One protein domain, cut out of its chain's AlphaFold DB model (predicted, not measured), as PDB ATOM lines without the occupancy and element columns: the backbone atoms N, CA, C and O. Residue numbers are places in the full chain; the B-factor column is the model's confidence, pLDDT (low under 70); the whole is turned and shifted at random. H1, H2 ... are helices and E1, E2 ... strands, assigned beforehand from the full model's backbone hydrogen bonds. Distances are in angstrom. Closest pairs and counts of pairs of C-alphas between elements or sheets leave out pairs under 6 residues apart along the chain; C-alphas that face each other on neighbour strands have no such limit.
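AT A GLANCE: This is residues 29 to 148 of the 419 residues of the protein "Poly(A) specific ribonuclease subunit PAN2" of Myripristis murdjan (pinecone soldierfish) (UniProt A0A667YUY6). One strongly twisted sheet of seven strands makes a flat body, with the long strand E3 through its middle and E7 running beside E3 on one side. From the other side of E3 two wings spread, the hairpin E1 and E2 near the start of E3 and the strands E4, E5 and E6 farther along it; the short helix H3 covers E4, while H1, H2 and H4 are small helices beyond the sheet. The printed part has 120 residues, with four named helices and seven named strands; along the chain come the strands E1 and E2, the helix H1, the strands E3 and E4, the helix H2, the strands E5 and E6, the helix H3, the strand E7 and the helix H4; the sheet is branched at E3, which has E1, E4 and E7 as neighbours, its neighbour pairs are antiparallel, and the class is mixed, helices and strands. It is only just loose, close to compact, with a radius of gyration of the C-alphas of 16.8 A and spans of 53 by 39 by 20 A.

IN THESE COORDINATES: E3, residues 67 to 78, is the longest strand, 32.0 A from C-alpha 67 at (45.029, 49.883, -25.965) to C-alpha 78 at (29.962, 24.045, -14.693). E7, residues 133 to 142, measures 25.7 A and bends by 61 degrees at residue 136. E1 is residues 35 to 40, 16.9 A long, beginning at C-alpha 35 (38.071, 42.369, -27.810), and E2 is residues 46 to 50. E4 is residues 89 to 93, E5 residues 108 to 113, 16.2 A long, and E6 residues 116 to 120. The helices are H1, residues 59 to 63, H2, residues 95 to 102, H3, residues 122 to 126, and H4, residues 145 to 148.

HOW THE PARTS SIT: E3 has three neighbours: E1, beside residues 67 to 70, and E4, beside residues 72 to 75, lie on one side of it, and E7 on the other side. N 75 and O 137 of E3 and E7 are 2.8 A apart, within hydrogen-bond range, as are N 36 and O 69 of E1 and E3 at 2.8 A. E3 and E4 form a hairpin, with N 90 and O 74 at 2.8 A; residues 77 to 78 of E3 also pair with residues 86 to 87. E1 and E2 form a hairpin, with N 37 and O 49 at 2.9 A. E4 and E5 have N 112 and O 89 at 2.7 A, and the hairpin E5 and E6 has N 111 and O 118 at 2.8 A. H3 is on the sheet, over E4, at a height of 7.9 A; the closest C-alphas of the two are those of His 90 and Ala 125, 5.7 A apart. H1 is only just not on the sheet, with 4 pairs of C-alphas within 10 A; H2 and H4 are not on it. In H1, H2 and H3 every O i to N i+4 pair is within hydrogen-bond range; H4 is too short for such a pair.

THE WHOLE: The C-alphas of Ala 60 and Arg 82, the two farthest apart, are 54.1 A apart. The printed part has no cut, and no link is long. Mean pLDDT of the printed part is 90.2; residues 29 to 30 are under 70.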
ATOM      1  N   HIS A  29      23.152  34.923 -26.333       53.16
ATOM      2  CA  HIS A  29      23.790  34.750 -25.027       53.16
ATOM      3  C   HIS A  29      25.318  34.953 -25.046       53.16
ATOM      4  O   HIS A  29      25.989  34.707 -24.041       53.16
ATOM      5  N   VAL A  30      25.893  35.458 -26.149       60.25
ATOM      6  CA  VAL A  30      27.304  35.898 -26.185       60.25
ATOM      7  C   VAL A  30      27.410  37.315 -25.615       60.25
ATOM      8  O   VAL A  30      27.541  38.313 -26.313       60.25
ATOM      9  N   TRP A  31      27.313  37.403 -24.297       70.44
ATOM     10  CA  TRP A  31      27.467  38.627 -23.510       70.44
ATOM     11  C   TRP A  31      28.915  39.115 -23.349       70.44
ATOM     12  O   TRP A  31      29.131  40.234 -22.879       70.44
ATOM     13  N   ILE A  32      29.910  38.298 -23.710       84.94
ATOM     14  CA  ILE A  32      31.321  38.595 -23.454       84.94
ATOM     15  C   ILE A  32      32.025  39.032 -24.746       84.94
ATOM     16  O   ILE A  32      32.147  38.233 -25.677       84.94
ATOM     17  N   PRO A  33      32.525  40.279 -24.813       89.50
ATOM     18  CA  PRO A  33      33.221  40.776 -25.992       89.50
ATOM     19  C   PRO A  33      34.574  40.081 -26.153       89.50
ATOM     20  O   PRO A  33      35.343  39.974 -25.201       89.50
ATOM     21  N   LEU A  34      34.905  39.635 -27.364       91.06
ATOM     22  CA  LEU A  34      36.208  39.015 -27.631       91.06
ATOM     23  C   LEU A  34      37.358  40.022 -27.563       91.06
ATOM     24  O   LEU A  34      38.468  39.652 -27.185       91.06
ATOM     25  N   THR A  35      37.089  41.290 -27.874       94.56
ATOM     26  CA  THR A  35      38.071  42.369 -27.810       94.56
ATOM     27  C   THR A  35      37.483  43.570 -27.081       94.56
ATOM     28  O   THR A  35      36.350  43.986 -27.319       94.56
ATOM     29  N   LEU A  36      38.285  44.140 -26.189       95.12
ATOM     30  CA  LEU A  36      37.998  45.372 -25.475       95.12
ATOM     31  C   LEU A  36      38.985  46.454 -25.900       95.12
ATOM     32  O   LEU A  36      40.195  46.222 -25.937       95.12
ATOM     33  N   LYS A  37      38.481  47.659 -26.147       95.00
ATOM     34  CA  LYS A  37      39.292  48.874 -26.166       95.00
ATOM     35  C   LYS A  37      39.253  49.489 -24.775       95.00
ATOM     36  O   LYS A  37      38.178  49.697 -24.214       95.00
ATOM     37  N   MET A  38      40.428  49.773 -24.226       94.81
ATOM     38  CA  MET A  38      40.574  50.437 -22.935       94.81
ATOM     39  C   MET A  38      41.434  51.689 -23.090       94.81
ATOM     40  O   MET A  38      42.517  51.626 -23.676       94.81
ATOM     41  N   SER A  39      40.976  52.813 -22.549       93.31
ATOM     42  CA  SER A  39      41.709  54.086 -22.533       93.31
ATOM     43  C   SER A  39      41.514  54.811 -21.206       93.31
ATOM     44  O   SER A  39      40.499  54.640 -20.532       93.31
ATOM     45  N   ILE A  40      42.497  55.624 -20.819       90.69
ATOM     46  CA  ILE A  40      42.368  56.524 -19.671       90.69
ATOM     47  C   ILE A  40      41.893  57.872 -20.203       90.69
ATOM     48  O   ILE A  40      42.570  58.501 -21.014       90.69
ATOM     49  N   SER A  41      40.722  58.309 -19.759       85.38
ATOM     50  CA  SER A  41      40.141  59.583 -20.158       85.38
ATOM     51  C   SER A  41      40.939  60.763 -19.591       85.38
ATOM     52  O   SER A  41      41.704  60.643 -18.629       85.38
ATOM     53  N   LYS A  42      40.698  61.965 -20.127       84.50
ATOM     54  CA  LYS A  42      41.301  63.211 -19.617       84.50
ATOM     55  C   LYS A  42      40.933  63.506 -18.154       84.50
ATOM     56  O   LYS A  42      41.653  64.242 -17.488       84.50
ATOM     57  N   SER A  43      39.841  62.925 -17.652       87.44
ATOM     58  CA  SER A  43      39.421  63.005 -16.247       87.44
ATOM     59  C   SER A  43      40.001  61.886 -15.369       87.44
ATOM     60  O   SER A  43      39.543  61.709 -14.243       87.44
ATOM     61  N   GLN A  44      40.998  61.137 -15.860       86.69
ATOM     62  CA  GLN A  44      41.586  59.958 -15.208       86.69
ATOM     63  C   GLN A  44      40.592  58.809 -14.953       86.69
ATOM     64  O   GLN A  44      40.836  57.943 -14.113       86.69
ATOM     65  N   GLY A  45      39.479  58.774 -15.688       89.19
ATOM     66  CA  GLY A  45      38.553  57.644 -15.686       89.19
ATOM     67  C   GLY A  45      39.029  56.540 -16.627       89.19
ATOM     68  O   GLY A  45      39.627  56.823 -17.661       89.19
ATOM     69  N   LEU A  46      38.760  55.278 -16.290       92.06
ATOM     70  CA  LEU A  46      38.968  54.165 -17.214       92.06
ATOM     71  C   LEU A  46      37.724  54.003 -18.094       92.06
ATOM     72  O   LEU A  46      36.642  53.708 -17.590       92.06
ATOM     73  N   GLU A  47      37.896  54.172 -19.399       92.69
ATOM     74  CA  GLU A  47      36.864  53.930 -20.403       92.69
ATOM     75  C   GLU A  47      37.089  52.557 -21.037       92.69
ATOM     76  O   GLU A  47      38.214  52.210 -21.402       92.69
ATOM     77  N   ILE A  48      36.017  51.767 -21.135       92.94
ATOM     78  CA  ILE A  48      36.034  50.413 -21.694       92.94
ATOM     79  C   ILE A  48      34.902  50.306 -22.711       92.94
ATOM     80  O   ILE A  48      33.749  50.587 -22.382       92.94
ATOM     81  N   SER A  49      35.217  49.870 -23.926       91.81
ATOM     82  CA  SER A  49      34.227  49.604 -24.967       91.81
ATOM     83  C   SER A  49      34.512  48.292 -25.692       91.81
ATOM     84  O   SER A  49      35.653  47.831 -25.755       91.81
ATOM     85  N   ASN A  50      33.459  47.679 -26.237       91.25
ATOM     86  CA  ASN A  50      33.606  46.568 -27.174       91.25
ATOM     87  C   ASN A  50      34.305  47.066 -28.450       91.25
ATOM     88  O   ASN A  50      34.053  48.192 -28.887       91.25
ATOM     89  N   TRP A  51      35.159  46.233 -29.038       91.69
ATOM     90  CA  TRP A  51      35.900  46.561 -30.251       91.69
ATOM     91  C   TRP A  51      35.757  45.448 -31.298       91.69
ATOM     92  O   TRP A  51      35.805  44.272 -30.923       91.69
ATOM     93  N   PRO A  52      35.588  45.775 -32.592       87.62
ATOM     94  CA  PRO A  52      35.500  44.771 -33.645       87.62
ATOM     95  C   PRO A  52      36.749  43.885 -33.720       87.62
ATOM     96  O   PRO A  52      37.889  44.337 -33.580       87.62
ATOM     97  N   GLU A  53      36.536  42.593 -33.958       79.00
ATOM     98  CA  GLU A  53      37.629  41.638 -34.123       79.00
ATOM     99  C   GLU A  53      38.368  41.916 -35.447       79.00
ATOM    100  O   GLU A  53      37.743  42.065 -36.493       79.00
ATOM    101  N   GLY A  54      39.702  41.989 -35.405       79.31
ATOM    102  CA  GLY A  54      40.546  42.240 -36.583       79.31
ATOM    103  C   GLY A  54      40.794  43.713 -36.930       79.31
ATOM    104  O   GLY A  54      41.658  43.986 -37.758       79.31
ATOM    105  N   GLU A  55      40.110  44.660 -36.282       88.25
ATOM    106  CA  GLU A  55      40.423  46.086 -36.417       88.25
ATOM    107  C   GLU A  55      41.547  46.495 -35.456       88.25
ATOM    108  O   GLU A  55      41.547  46.121 -34.277       88.25
ATOM    109  N   GLU A  56      42.494  47.287 -35.958       88.75
ATOM    110  CA  GLU A  56      43.587  47.873 -35.180       88.75
ATOM    111  C   GLU A  56      43.280  49.331 -34.822       88.75
ATOM    112  O   GLU A  56      42.514  50.011 -35.508       88.75
ATOM    113  N   LEU A  57      43.888  49.817 -33.739       88.69
ATOM    114  CA  LEU A  57      43.778  51.225 -33.358       88.69
ATOM    115  C   LEU A  57      44.492  52.111 -34.379       88.69
ATOM    116  O   LEU A  57      45.538  51.755 -34.927       88.69
ATOM    117  N   SER A  58      43.966  53.316 -34.584       88.44
ATOM    118  CA  SER A  58      44.717  54.345 -35.297       88.44
ATOM    119  C   SER A  58      45.921  54.810 -34.469       88.44
ATOM    120  O   SER A  58      45.894  54.812 -33.236       88.44
ATOM    121  N   SER A  59      46.979  55.288 -35.133       85.38
ATOM    122  CA  SER A  59      48.174  55.800 -34.440       85.38
ATOM    123  C   SER A  59      47.871  56.975 -33.498       85.38
ATOM    124  O   SER A  59      48.598  57.181 -32.531       85.38
ATOM    125  N   ALA A  60      46.802  57.735 -33.761       87.06
ATOM    126  CA  ALA A  60      46.343  58.808 -32.883       87.06
ATOM    127  C   ALA A  60      45.730  58.258 -31.584       87.06
ATOM    128  O   ALA A  60      46.061  58.733 -30.504       87.06
ATOM    129  N   GLU A  61      44.894  57.220 -31.671       86.94
ATOM    130  CA  GLU A  61      44.289  56.589 -30.492       86.94
ATOM    131  C   GLU A  61      45.334  55.896 -29.615       86.94
ATOM    132  O   GLU A  61      45.255  55.966 -28.389       86.94
ATOM    133  N   GLU A  62      46.337  55.254 -30.222       85.12
ATOM    134  CA  GLU A  62      47.457  54.684 -29.469       85.12
ATOM    135  C   GLU A  62      48.288  55.764 -28.763       85.12
ATOM    136  O   GLU A  62      48.698  55.567 -27.616       85.12
ATOM    137  N   ALA A  63      48.526  56.904 -29.426       83.62
ATOM    138  CA  ALA A  63      49.238  58.041 -28.845       83.62
ATOM    139  C   ALA A  63      48.460  58.683 -27.684       83.62
ATOM    140  O   ALA A  63      49.066  59.076 -26.687       83.62
ATOM    141  N   ASP A  64      47.128  58.694 -27.770       85.88
ATOM    142  CA  ASP A  64      46.221  59.105 -26.691       85.88
ATOM    143  C   ASP A  64      46.129  58.066 -25.553       85.88
ATOM    144  O   ASP A  64      45.423  58.267 -24.563       85.88
ATOM    145  N   GLY A  65      46.869  56.956 -25.650       86.56
ATOM    146  CA  GLY A  65      46.983  55.949 -24.601       86.56
ATOM    147  C   GLY A  65      45.914  54.857 -24.647       86.56
ATOM    148  O   GLY A  65      45.813  54.077 -23.696       86.56
ATOM    149  N   ALA A  66      45.134  54.757 -25.729       92.00
ATOM    150  CA  ALA A  66      44.235  53.628 -25.927       92.00
ATOM    151  C   ALA A  66      45.023  52.330 -26.159       92.00
ATOM    152  O   ALA A  66      46.151  52.308 -26.656       92.00
ATOM    153  N   SER A  67      44.448  51.205 -25.752       93.31
ATOM    154  CA  SER A  67      45.029  49.883 -25.965       93.31
ATOM    155  C   SER A  67      43.931  48.848 -26.155       93.31
ATOM    156  O   SER A  67      42.907  48.889 -25.474       93.31
ATOM    157  N   LEU A  68      44.168  47.908 -27.068       95.19
ATOM    158  CA  LEU A  68      43.288  46.763 -27.276       95.19
ATOM    159  C   LEU A  68      43.681  45.614 -26.357       95.19
ATOM    160  O   LEU A  68      44.865  45.390 -26.090       95.19
ATOM    161  N   TYR A  69      42.677  44.881 -25.902       95.06
ATOM    162  CA  TYR A  69      42.810  43.710 -25.057       95.06
ATOM    163  C   TYR A  69      41.930  42.595 -25.614       95.06
ATOM    164  O   TYR A  69      40.731  42.783 -25.787       95.06
ATOM    165  N   ASP A  70      42.519  41.433 -25.872       94.31
ATOM    166  CA  ASP A  70      41.829  40.268 -26.416       94.31
ATOM    167  C   ASP A  70      41.548  39.245 -25.325       94.31
ATOM    168  O   ASP A  70      42.398  38.989 -24.468       94.31
ATOM    169  N   LEU A  71      40.365  38.639 -25.370       94.56
ATOM    170  CA  LEU A  71      40.002  37.536 -24.498       94.56
ATOM    171  C   LEU A  71      40.887  36.333 -24.830       94.56
ATOM    172  O   LEU A  71      40.924  35.867 -25.971       94.56
ATOM    173  N   VAL A  72      41.596  35.823 -23.825       95.44
ATOM    174  CA  VAL A  72      42.497  34.672 -23.991       95.44
ATOM    175  C   VAL A  72      42.180  33.520 -23.048       95.44
ATOM    176  O   VAL A  72      42.525  32.387 -23.369       95.44
ATOM    177  N   VAL A  73      41.523  33.773 -21.911       97.25
ATOM    178  CA  VAL A  73      41.048  32.704 -21.023       97.25
ATOM    179  C   VAL A  73      39.656  33.023 -20.508       97.25
ATOM    180  O   VAL A  73      39.375  34.147 -20.092       97.25
ATOM    181  N   THR A  74      38.816  31.999 -20.453       96.62
ATOM    182  CA  THR A  74      37.608  32.005 -19.632       96.62
ATOM    183  C   THR A  74      37.578  30.772 -18.752       96.62
ATOM    184  O   THR A  74      37.864  29.680 -19.232       96.62
ATOM    185  N   VAL A  75      37.184  30.921 -17.495       97.38
ATOM    186  CA  VAL A  75      36.983  29.804 -16.573       97.38
ATOM    187  C   VAL A  75      35.548  29.856 -16.061       97.38
ATOM    188  O   VAL A  75      35.258  30.674 -15.184       97.38
ATOM    189  N   PRO A  76      34.622  29.062 -16.620       95.94
ATOM    190  CA  PRO A  76      33.334  28.802 -15.991       95.94
ATOM    191  C   PRO A  76      33.411  27.786 -14.846       95.94
ATOM    192  O   PRO A  76      34.210  26.849 -14.859       95.94
ATOM    193  N   HIS A  77      32.486  27.926 -13.899       96.06
ATOM    194  CA  HIS A  77      31.998  26.834 -13.064       96.06
ATOM    195  C   HIS A  77      30.826  26.163 -13.780       96.06
ATOM    196  O   HIS A  77      29.800  26.795 -14.043       96.06
ATOM    197  N   ILE A  78      31.008  24.890 -14.125       95.62
ATOM    198  CA  ILE A  78      29.962  24.045 -14.693       95.62
ATOM    199  C   ILE A  78      29.150  23.477 -13.540       95.62
ATOM    200  O   ILE A  78      29.689  22.734 -12.725       95.62
ATOM    201  N   LEU A  79      27.875  23.841 -13.451       93.81
ATOM    202  CA  LEU A  79      26.968  23.362 -12.418       93.81
ATOM    203  C   LEU A  79      26.486  21.952 -12.764       93.81
ATOM    204  O   LEU A  79      25.863  21.724 -13.797       93.81
ATOM    205  N   ASP A  80      26.723  21.018 -11.850       91.94
ATOM    206  CA  ASP A  80      26.129  19.683 -11.868       91.94
ATOM    207  C   ASP A  80      25.497  19.431 -10.497       91.94
ATOM    208  O   ASP A  80      26.187  19.377  -9.476       91.94
ATOM    209  N   ALA A  81      24.175  19.256 -10.473       87.69
ATOM    210  CA  ALA A  81      23.411  19.037  -9.248       87.69
ATOM    211  C   ALA A  81      23.829  17.767  -8.483       87.69
ATOM    212  O   ALA A  81      23.600  17.677  -7.278       87.69
ATOM    213  N   ARG A  82      24.438  16.781  -9.155       88.19
ATOM    214  CA  ARG A  82      24.852  15.515  -8.539       88.19
ATOM    215  C   ARG A  82      26.234  15.594  -7.899       88.19
ATOM    216  O   ARG A  82      26.448  14.995  -6.850       88.19
ATOM    217  N   THR A  83      27.178  16.263  -8.553       87.19
ATOM    218  CA  THR A  83      28.594  16.279  -8.141       87.19
ATOM    219  C   THR A  83      29.020  17.596  -7.496       87.19
ATOM    220  O   THR A  83      30.111  17.672  -6.940       87.19
ATOM    221  N   GLY A  84      28.169  18.627  -7.539       86.06
ATOM    222  CA  GLY A  84      28.525  19.996  -7.155       86.06
ATOM    223  C   GLY A  84      29.214  20.780  -8.279       86.06
ATOM    224  O   GLY A  84      29.497  21.969  -8.115       86.06
ATOM    225  N   GLY A  85      29.441  20.145  -9.433       92.00
ATOM    226  CA  GLY A  85      30.074  20.776 -10.580       92.00
ATOM    227  C   GLY A  85      31.594  20.875 -10.480       92.00
ATOM    228  O   GLY A  85      32.210  20.457  -9.501       92.00
ATOM    229  N   ASN A  86      32.211  21.452 -11.506       94.88
ATOM    230  CA  ASN A  86      33.662  21.594 -11.614       94.88
ATOM    231  C   ASN A  86      34.047  22.844 -12.415       94.88
ATOM    232  O   ASN A  86      33.244  23.405 -13.163       94.88
ATOM    233  N   LEU A  87      35.284  23.303 -12.241       96.75
ATOM    234  CA  LEU A  87      35.837  24.388 -13.047       96.75
ATOM    235  C   LEU A  87      36.375  23.827 -14.361       96.75
ATOM    236  O   LEU A  87      37.103  22.837 -14.366       96.75
ATOM    237  N   VAL A  88      36.047  24.495 -15.460       96.94
ATOM    238  CA  VAL A  88      36.571  24.194 -16.796       96.94
ATOM    239  C   VAL A  88      37.275  25.441 -17.305       96.94
ATOM    240  O   VAL A  88      36.795  26.545 -17.070       96.94
ATOM    241  N   ALA A  89      38.412  25.297 -17.982       98.06
ATOM    242  CA  ALA A  89      39.126  26.430 -18.566       98.06
ATOM    243  C   ALA A  89      39.071  26.376 -20.092       98.06
ATOM    244  O   ALA A  89      39.489  25.395 -20.695       98.06
ATOM    245  N   HIS A  90      38.617  27.450 -20.725       97.44
ATOM    246  CA  HIS A  90      38.834  27.681 -22.148       97.44
ATOM    247  C   HIS A  90      40.040  28.587 -22.308       97.44
ATOM    248  O   HIS A  90      40.070  29.674 -21.732       97.44
ATOM    249  N   ILE A  91      41.030  28.154 -23.080       97.50
ATOM    250  CA  ILE A  91      42.274  28.892 -23.286       97.50
ATOM    251  C   ILE A  91      42.507  29.039 -24.785       97.50
ATOM    252  O   ILE A  91      42.518  28.052 -25.523       97.50
ATOM    253  N   LYS A  92      42.730  30.277 -25.227       95.56
ATOM    254  CA  LYS A  92      43.192  30.601 -26.574       95.56
ATOM    255  C   LYS A  92      44.688  30.324 -26.655       95.56
ATOM    256  O   LYS A  92      45.508  31.097 -26.158       95.56
ATOM    257  N   VAL A  93      45.049  29.199 -27.257       93.25
ATOM    258  CA  VAL A  93      46.442  28.784 -27.413       93.25
ATOM    259  C   VAL A  93      47.045  29.492 -28.625       93.25
ATOM    260  O   VAL A  93      46.475  29.504 -29.714       93.25
ATOM    261  N   GLY A  94      48.194  30.132 -28.400       88.38
ATOM    262  CA  GLY A  94      48.912  30.896 -29.416       88.38
ATOM    263  C   GLY A  94      49.779  30.039 -30.340       88.38
ATOM    264  O   GLY A  94      50.064  28.869 -30.074       88.38
ATOM    265  N   GLU A  95      50.280  30.673 -31.397       86.88
ATOM    266  CA  GLU A  95      51.031  30.037 -32.487       86.88
ATOM    267  C   GLU A  95      52.270  29.262 -32.028       86.88
ATOM    268  O   GLU A  95      52.580  28.218 -32.591       86.88
ATOM    269  N   THR A  96      52.961  29.711 -30.976       83.19
ATOM    270  CA  THR A  96      54.207  29.093 -30.490       83.19
ATOM    271  C   THR A  96      54.057  27.599 -30.183       83.19
ATOM    272  O   THR A  96      54.971  26.814 -30.441       83.19
ATOM    273  N   TYR A  97      52.915  27.188 -29.623       85.62
ATOM    274  CA  TYR A  97      52.651  25.778 -29.325       85.62
ATOM    275  C   TYR A  97      52.408  24.974 -30.605       85.62
ATOM    276  O   TYR A  97      53.030  23.930 -30.808       85.62
ATOM    277  N   HIS A  98      51.545  25.482 -31.484       87.06
ATOM    278  CA  HIS A  98      51.182  24.825 -32.737       87.06
ATOM    279  C   HIS A  98      52.365  24.728 -33.700       87.06
ATOM    280  O   HIS A  98      52.572  23.691 -34.325       87.06
ATOM    281  N   GLN A  99      53.224  25.744 -33.727       87.44
ATOM    282  CA  GLN A  99      54.465  25.711 -34.485       87.44
ATOM    283  C   GLN A  99      55.418  24.637 -33.946       87.44
ATOM    284  O   GLN A  99      56.012  23.899 -34.727       87.44
ATOM    285  N   ARG A 100      55.537  24.494 -32.617       84.94
ATOM    286  CA  ARG A 100      56.384  23.461 -31.996       84.94
ATOM    287  C   ARG A 100      55.867  22.042 -32.248       84.94
ATOM    288  O   ARG A 100      56.673  21.137 -32.434       84.94
ATOM    289  N   LYS A 101      54.552  21.833 -32.171       84.25
ATOM    290  CA  LYS A 101      53.940  20.495 -32.214       84.25
ATOM    291  C   LYS A 101      53.608  20.030 -33.631       84.25
ATOM    292  O   LYS A 101      53.827  18.869 -33.954       84.25
ATOM    293  N   GLU A 102      53.052  20.920 -34.444       85.62
ATOM    294  CA  GLU A 102      52.426  20.612 -35.737       85.62
ATOM    295  C   GLU A 102      53.082  21.380 -36.900       85.62
ATOM    296  O   GLU A 102      52.798  21.094 -38.059       85.62
ATOM    297  N   GLY A 103      53.976  22.338 -36.620       86.88
ATOM    298  CA  GLY A 103      54.653  23.139 -37.644       86.88
ATOM    299  C   GLY A 103      53.760  24.187 -38.315       86.88
ATOM    300  O   GLY A 103      54.143  24.746 -39.339       86.88
ATOM    301  N   VAL A 104      52.581  24.462 -37.751       86.50
ATOM    302  CA  VAL A 104      51.585  25.385 -38.313       86.50
ATOM    303  C   VAL A 104      51.472  26.660 -37.481       86.50
ATOM    304  O   VAL A 104      51.535  26.634 -36.253       86.50
ATOM    305  N   THR A 105      51.269  27.786 -38.158       84.81
ATOM    306  CA  THR A 105      51.041  29.098 -37.545       84.81
ATOM    307  C   THR A 105      49.541  29.363 -37.473       84.81
ATOM    308  O   THR A 105      48.965  29.971 -38.374       84.81
ATOM    309  N   HIS A 106      48.885  28.844 -36.437       87.31
ATOM    310  CA  HIS A 106      47.494  29.183 -36.140       87.31
ATOM    311  C   HIS A 106      47.267  29.302 -34.632       87.31
ATOM    312  O   HIS A 106      48.092  28.865 -33.827       87.31
ATOM    313  N   GLN A 107      46.143  29.916 -34.271       89.31
ATOM    314  CA  GLN A 107      45.648  30.013 -32.902       89.31
ATOM    315  C   GLN A 107      44.375  29.177 -32.788       89.31
ATOM    316  O   GLN A 107      43.552  29.199 -33.703       89.31
ATOM    317  N   GLN A 108      44.199  28.478 -31.671       93.94
ATOM    318  CA  GLN A 108      43.056  27.592 -31.448       93.94
ATOM    319  C   GLN A 108      42.570  27.706 -30.004       93.94
ATOM    320  O   GLN A 108      43.367  27.807 -29.067       93.94
ATOM    321  N   TRP A 109      41.254  27.686 -29.815       96.69
ATOM    322  CA  TRP A 109      40.664  27.576 -28.488       96.69
ATOM    323  C   TRP A 109      40.612  26.117 -28.057       96.69
ATOM    324  O   TRP A 109      40.242  25.239 -28.838       96.69
ATOM    325  N   TYR A 110      40.967  25.879 -26.800       97.44
ATOM    326  CA  TYR A 110      40.917  24.567 -26.176       97.44
ATOM    327  C   TYR A 110      40.142  24.627 -24.873       97.44
ATOM    328  O   TYR A 110      40.333  25.549 -24.081       97.44
ATOM    329  N   LEU A 111      39.319  23.613 -24.645       97.38
ATOM    330  CA  LEU A 111      38.704  23.293 -23.373       97.38
ATOM    331  C   LEU A 111      39.637  22.381 -22.580       97.38
ATOM    332  O   LEU A 111      40.072  21.349 -23.082       97.38
ATOM    333  N   PHE A 112      39.906  22.756 -21.336       97.69
ATOM    334  CA  PHE A 112      40.649  21.987 -20.349       97.69
ATOM    335  C   PHE A 112      39.708  21.628 -19.201       97.69
ATOM    336  O   PHE A 112      39.236  22.508 -18.477       97.69
ATOM    337  N   ASN A 113      39.455  20.333 -19.036       95.44
ATOM    338  CA  ASN A 113      38.710  19.768 -17.918       95.44
ATOM    339  C   ASN A 113      39.545  18.647 -17.286       95.44
ATOM    340  O   ASN A 113      39.560  17.516 -17.775       95.44
ATOM    341  N   ASP A 114      40.294  18.991 -16.241       92.94
ATOM    342  CA  ASP A 114      41.330  18.150 -15.642       92.94
ATOM    343  C   ASP A 114      42.350  17.640 -16.680       92.94
ATOM    344  O   ASP A 114      43.235  18.377 -17.115       92.94
ATOM    345  N   PHE A 115      42.240  16.372 -17.079       93.31
ATOM    346  CA  PHE A 115      43.102  15.713 -18.063       93.31
ATOM    347  C   PHE A 115      42.476  15.639 -19.465       93.31
ATOM    348  O   PHE A 115      43.146  15.202 -20.402       93.31
ATOM    349  N   LEU A 116      41.212  16.045 -19.620       95.31
ATOM    350  CA  LEU A 116      40.554  16.176 -20.915       95.31
ATOM    351  C   LEU A 116      40.943  17.513 -21.547       95.31
ATOM    352  O   LEU A 116      40.748  18.573 -20.948       95.31
ATOM    353  N   ILE A 117      41.470  17.445 -22.767       96.19
ATOM    354  CA  ILE A 117      41.832  18.611 -23.569       96.19
ATOM    355  C   ILE A 117      41.189  18.442 -24.941       96.19
ATOM    356  O   ILE A 117      41.550  17.517 -25.663       96.19
ATOM    357  N   GLU A 118      40.273  19.338 -25.299       96.69
ATOM    358  CA  GLU A 118      39.524  19.273 -26.560       96.69
ATOM    359  C   GLU A 118      39.551  20.625 -27.283       96.69
ATOM    360  O   GLU A 118      39.388  21.661 -26.632       96.69
ATOM    361  N   PRO A 119      39.773  20.668 -28.609       96.00
ATOM    362  CA  PRO A 119      39.619  21.899 -29.370       96.00
ATOM    363  C   PRO A 119      38.142  22.307 -29.403       96.00
ATOM    364  O   PRO A 119      37.260  21.475 -29.608       96.00
ATOM    365  N   ILE A 120      37.877  23.596 -29.224       96.38
ATOM    366  CA  ILE A 120      36.527  24.170 -29.265       96.38
ATOM    367  C   ILE A 120      36.491  25.416 -30.145       96.38
ATOM    368  O   ILE A 120      37.521  26.042 -30.405       96.38
ATOM    369  N   ASP A 121      35.296  25.810 -30.571       92.88
ATOM    370  CA  ASP A 121      35.101  27.062 -31.290       92.88
ATOM    371  C   ASP A 121      35.208  28.280 -30.364       92.88
ATOM    372  O   ASP A 121      34.912  28.231 -29.168       92.88
ATOM    373  N   LYS A 122      35.587  29.427 -30.940       90.81
ATOM    374  CA  LYS A 122      35.680  30.698 -30.199       90.81
ATOM    375  C   LYS A 122      34.348  31.121 -29.568       90.81
ATOM    376  O   LYS A 122      34.343  31.768 -28.527       90.81
ATOM    377  N   THR A 123      33.230  30.776 -30.209       90.44
ATOM    378  CA  THR A 123      31.877  31.075 -29.725       90.44
ATOM    379  C   THR A 123      31.576  30.292 -28.457       90.44
ATOM    380  O   THR A 123      31.122  30.885 -27.485       90.44
ATOM    381  N   GLU A 124      31.938  29.008 -28.414       90.94
ATOM    382  CA  GLU A 124      31.781  28.165 -27.226       90.94
ATOM    383  C   GLU A 124      32.590  28.711 -26.042       90.94
ATOM    384  O   GLU A 124      32.113  28.728 -24.910       90.94
ATOM    385  N   ALA A 125      33.792  29.238 -26.285       92.50
ATOM    386  CA  ALA A 125      34.593  29.843 -25.221       92.50
ATOM    387  C   ALA A 125      33.937  31.097 -24.602       92.50
ATOM    388  O   ALA A 125      34.117  31.352 -23.412       92.50
ATOM    389  N   ALA A 126      33.172  31.868 -25.384       90.94
ATOM    390  CA  ALA A 126      32.585  33.148 -24.969       90.94
ATOM    391  C   ALA A 126      31.084  33.086 -24.618       90.94
ATOM    392  O   ALA A 126      30.547  34.042 -24.053       90.94
ATOM    393  N   GLN A 127      30.398  31.988 -24.936       90.25
ATOM    394  CA  GLN A 127      28.983  31.784 -24.632       90.25
ATOM    395  C   GLN A 127      28.809  31.203 -23.227       90.25
ATOM    396  O   GLN A 127      29.421  30.189 -22.880       90.25
ATOM    397  N   PHE A 128      27.946  31.826 -22.421       89.44
ATOM    398  CA  PHE A 128      27.598  31.330 -21.091       89.44
ATOM    399  C   PHE A 128      26.090  31.267 -20.946       89.44
ATOM    400  O   PHE A 128      25.394  32.270 -21.082       89.44
ATOM    401  N   ASP A 129      25.609  30.081 -20.609       88.88
ATOM    402  CA  ASP A 129      24.263  29.879 -20.115       88.88
ATOM    403  C   ASP A 129      24.344  29.787 -18.593       88.88
ATOM    404  O   ASP A 129      24.776  28.778 -18.042       88.88
ATOM    405  N   VAL A 130      23.949  30.854 -17.903       87.06
ATOM    406  CA  VAL A 130      24.064  30.962 -16.439       87.06
ATOM    407  C   VAL A 130      23.252  29.914 -15.670       87.06
ATOM    408  O   VAL A 130      23.434  29.792 -14.460       87.06
ATOM    409  N   ASN A 131      22.399  29.129 -16.339       89.50
ATOM    410  CA  ASN A 131      21.722  27.995 -15.716       89.50
ATOM    411  C   ASN A 131      22.679  26.834 -15.406       89.50
ATOM    412  O   ASN A 131      22.414  26.060 -14.488       89.50
ATOM    413  N   TRP A 132      23.780  26.697 -16.155       92.19
ATOM    414  CA  TRP A 132      24.725  25.586 -15.974       92.19
ATOM    415  C   TRP A 132      26.200  25.939 -16.203       92.19
ATOM    416  O   TRP A 132      27.070  25.224 -15.725       92.19
ATOM    417  N   LYS A 133      26.511  27.037 -16.887       93.06
ATOM    418  CA  LYS A 133      27.858  27.529 -17.199       93.06
ATOM    419  C   LYS A 133      28.007  28.938 -16.645       93.06
ATOM    420  O   LYS A 133      27.781  29.930 -17.334       93.06
ATOM    421  N   VAL A 134      28.380  29.036 -15.375       93.00
ATOM    422  CA  VAL A 134      28.500  30.321 -14.674       93.00
ATOM    423  C   VAL A 134      29.933  30.833 -14.817       93.00
ATOM    424  O   VAL A 134      30.858  30.102 -14.466       93.00
ATOM    425  N   PRO A 135      30.193  32.055 -15.314       93.06
ATOM    426  CA  PRO A 135      31.563  32.559 -15.404       93.06
ATOM    427  C   PRO A 135      32.164  32.773 -14.012       93.06
ATOM    428  O   PRO A 135      31.549  33.389 -13.142       93.06
ATOM    429  N   ALA A 136      33.402  32.328 -13.821       94.12
ATOM    430  CA  ALA A 136      34.174  32.599 -12.613       94.12
ATOM    431  C   ALA A 136      35.359  33.533 -12.896       94.12
ATOM    432  O   ALA A 136      35.604  34.469 -12.138       94.12
ATOM    433  N   ILE A 137      36.089  33.303 -13.994       95.94
ATOM    434  CA  ILE A 137      37.255  34.113 -14.378       95.94
ATOM    435  C   ILE A 137      37.192  34.438 -15.866       95.94
ATOM    436  O   ILE A 137      36.931  33.571 -16.697       95.94
ATOM    437  N   MET A 138      37.497  35.685 -16.206       95.00
ATOM    438  CA  MET A 138      37.725  36.133 -17.576       95.00
ATOM    439  C   MET A 138      39.072  36.838 -17.620       95.00
ATOM    440  O   MET A 138      39.345  37.709 -16.793       95.00
ATOM    441  N   TYR A 139      39.922  36.453 -18.564       96.19
ATOM    442  CA  TYR A 139      41.263  36.996 -18.693       96.19
ATOM    443  C   TYR A 139      41.457  37.573 -20.087       96.19
ATOM    444  O   TYR A 139      41.412  36.852 -21.090       96.19
ATOM    445  N   TYR A 140      41.725  38.876 -20.122       95.12
ATOM    446  CA  TYR A 140      42.100  39.590 -21.329       95.12
ATOM    447  C   TYR A 140      43.588  39.925 -21.310       95.12
ATOM    448  O   TYR A 140      44.125  40.357 -20.290       95.12
ATOM    449  N   ALA A 141      44.247  39.767 -22.453       93.19
ATOM    450  CA  ALA A 141      45.641  40.133 -22.652       93.19
ATOM    451  C   ALA A 141      45.742  41.306 -23.628       93.19
ATOM    452  O   ALA A 141      45.056  41.332 -24.647       93.19
ATOM    453  N   LYS A 142      46.616  42.273 -23.334       92.31
ATOM    454  CA  LYS A 142      46.868  43.415 -24.221       92.31
ATOM    455  C   LYS A 142      47.320  42.914 -25.591       92.31
ATOM    456  O   LYS A 142      48.293  42.174 -25.653       92.31
ATOM    457  N   ARG A 143      46.679  43.330 -26.680       89.81
ATOM    458  CA  ARG A 143      47.065  42.919 -28.036       89.81
ATOM    459  C   ARG A 143      48.501  43.360 -28.350       89.81
ATOM    460  O   ARG A 143      48.951  44.415 -27.897       89.81
ATOM    461  N   ASN A 144      49.233  42.535 -29.100       84.50
ATOM    462  CA  ASN A 144      50.593  42.813 -29.578       84.50
ATOM    463  C   ASN A 144      51.626  43.130 -28.476       84.50
ATOM    464  O   ASN A 144      52.667  43.716 -28.751       84.50
ATOM    465  N   TYR A 145      51.397  42.736 -27.218       86.50
ATOM    466  CA  TYR A 145      52.339  43.006 -26.122       86.50
ATOM    467  C   TYR A 145      53.739  42.401 -26.346       86.50
ATOM    468  O   TYR A 145      54.728  42.957 -25.871       86.50
ATOM    469  N   HIS A 146      53.848  41.325 -27.128       82.81
ATOM    470  CA  HIS A 146      55.120  40.715 -27.529       82.81
ATOM    471  C   HIS A 146      56.025  41.637 -28.364       82.81
ATOM    472  O   HIS A 146      57.225  41.402 -28.431       82.81
ATOM    473  N   SER A 147      55.483  42.672 -29.023       84.19
ATOM    474  CA  SER A 147      56.302  43.650 -29.758       84.19
ATOM    475  C   SER A 147      56.949  44.667 -28.818       84.19
ATOM    476  O   SER A 147      57.972  45.259 -29.153       84.19
ATOM    477  N   LYS A 148      56.364  44.852 -27.627       83.31
ATOM    478  CA  LYS A 148      56.817  45.807 -26.609       83.31
ATOM    479  C   LYS A 148      57.691  45.161 -25.534       83.31
ATOM    480  O   LYS A 148      58.509  45.856 -24.938       83.31
TER     481      LYS A 148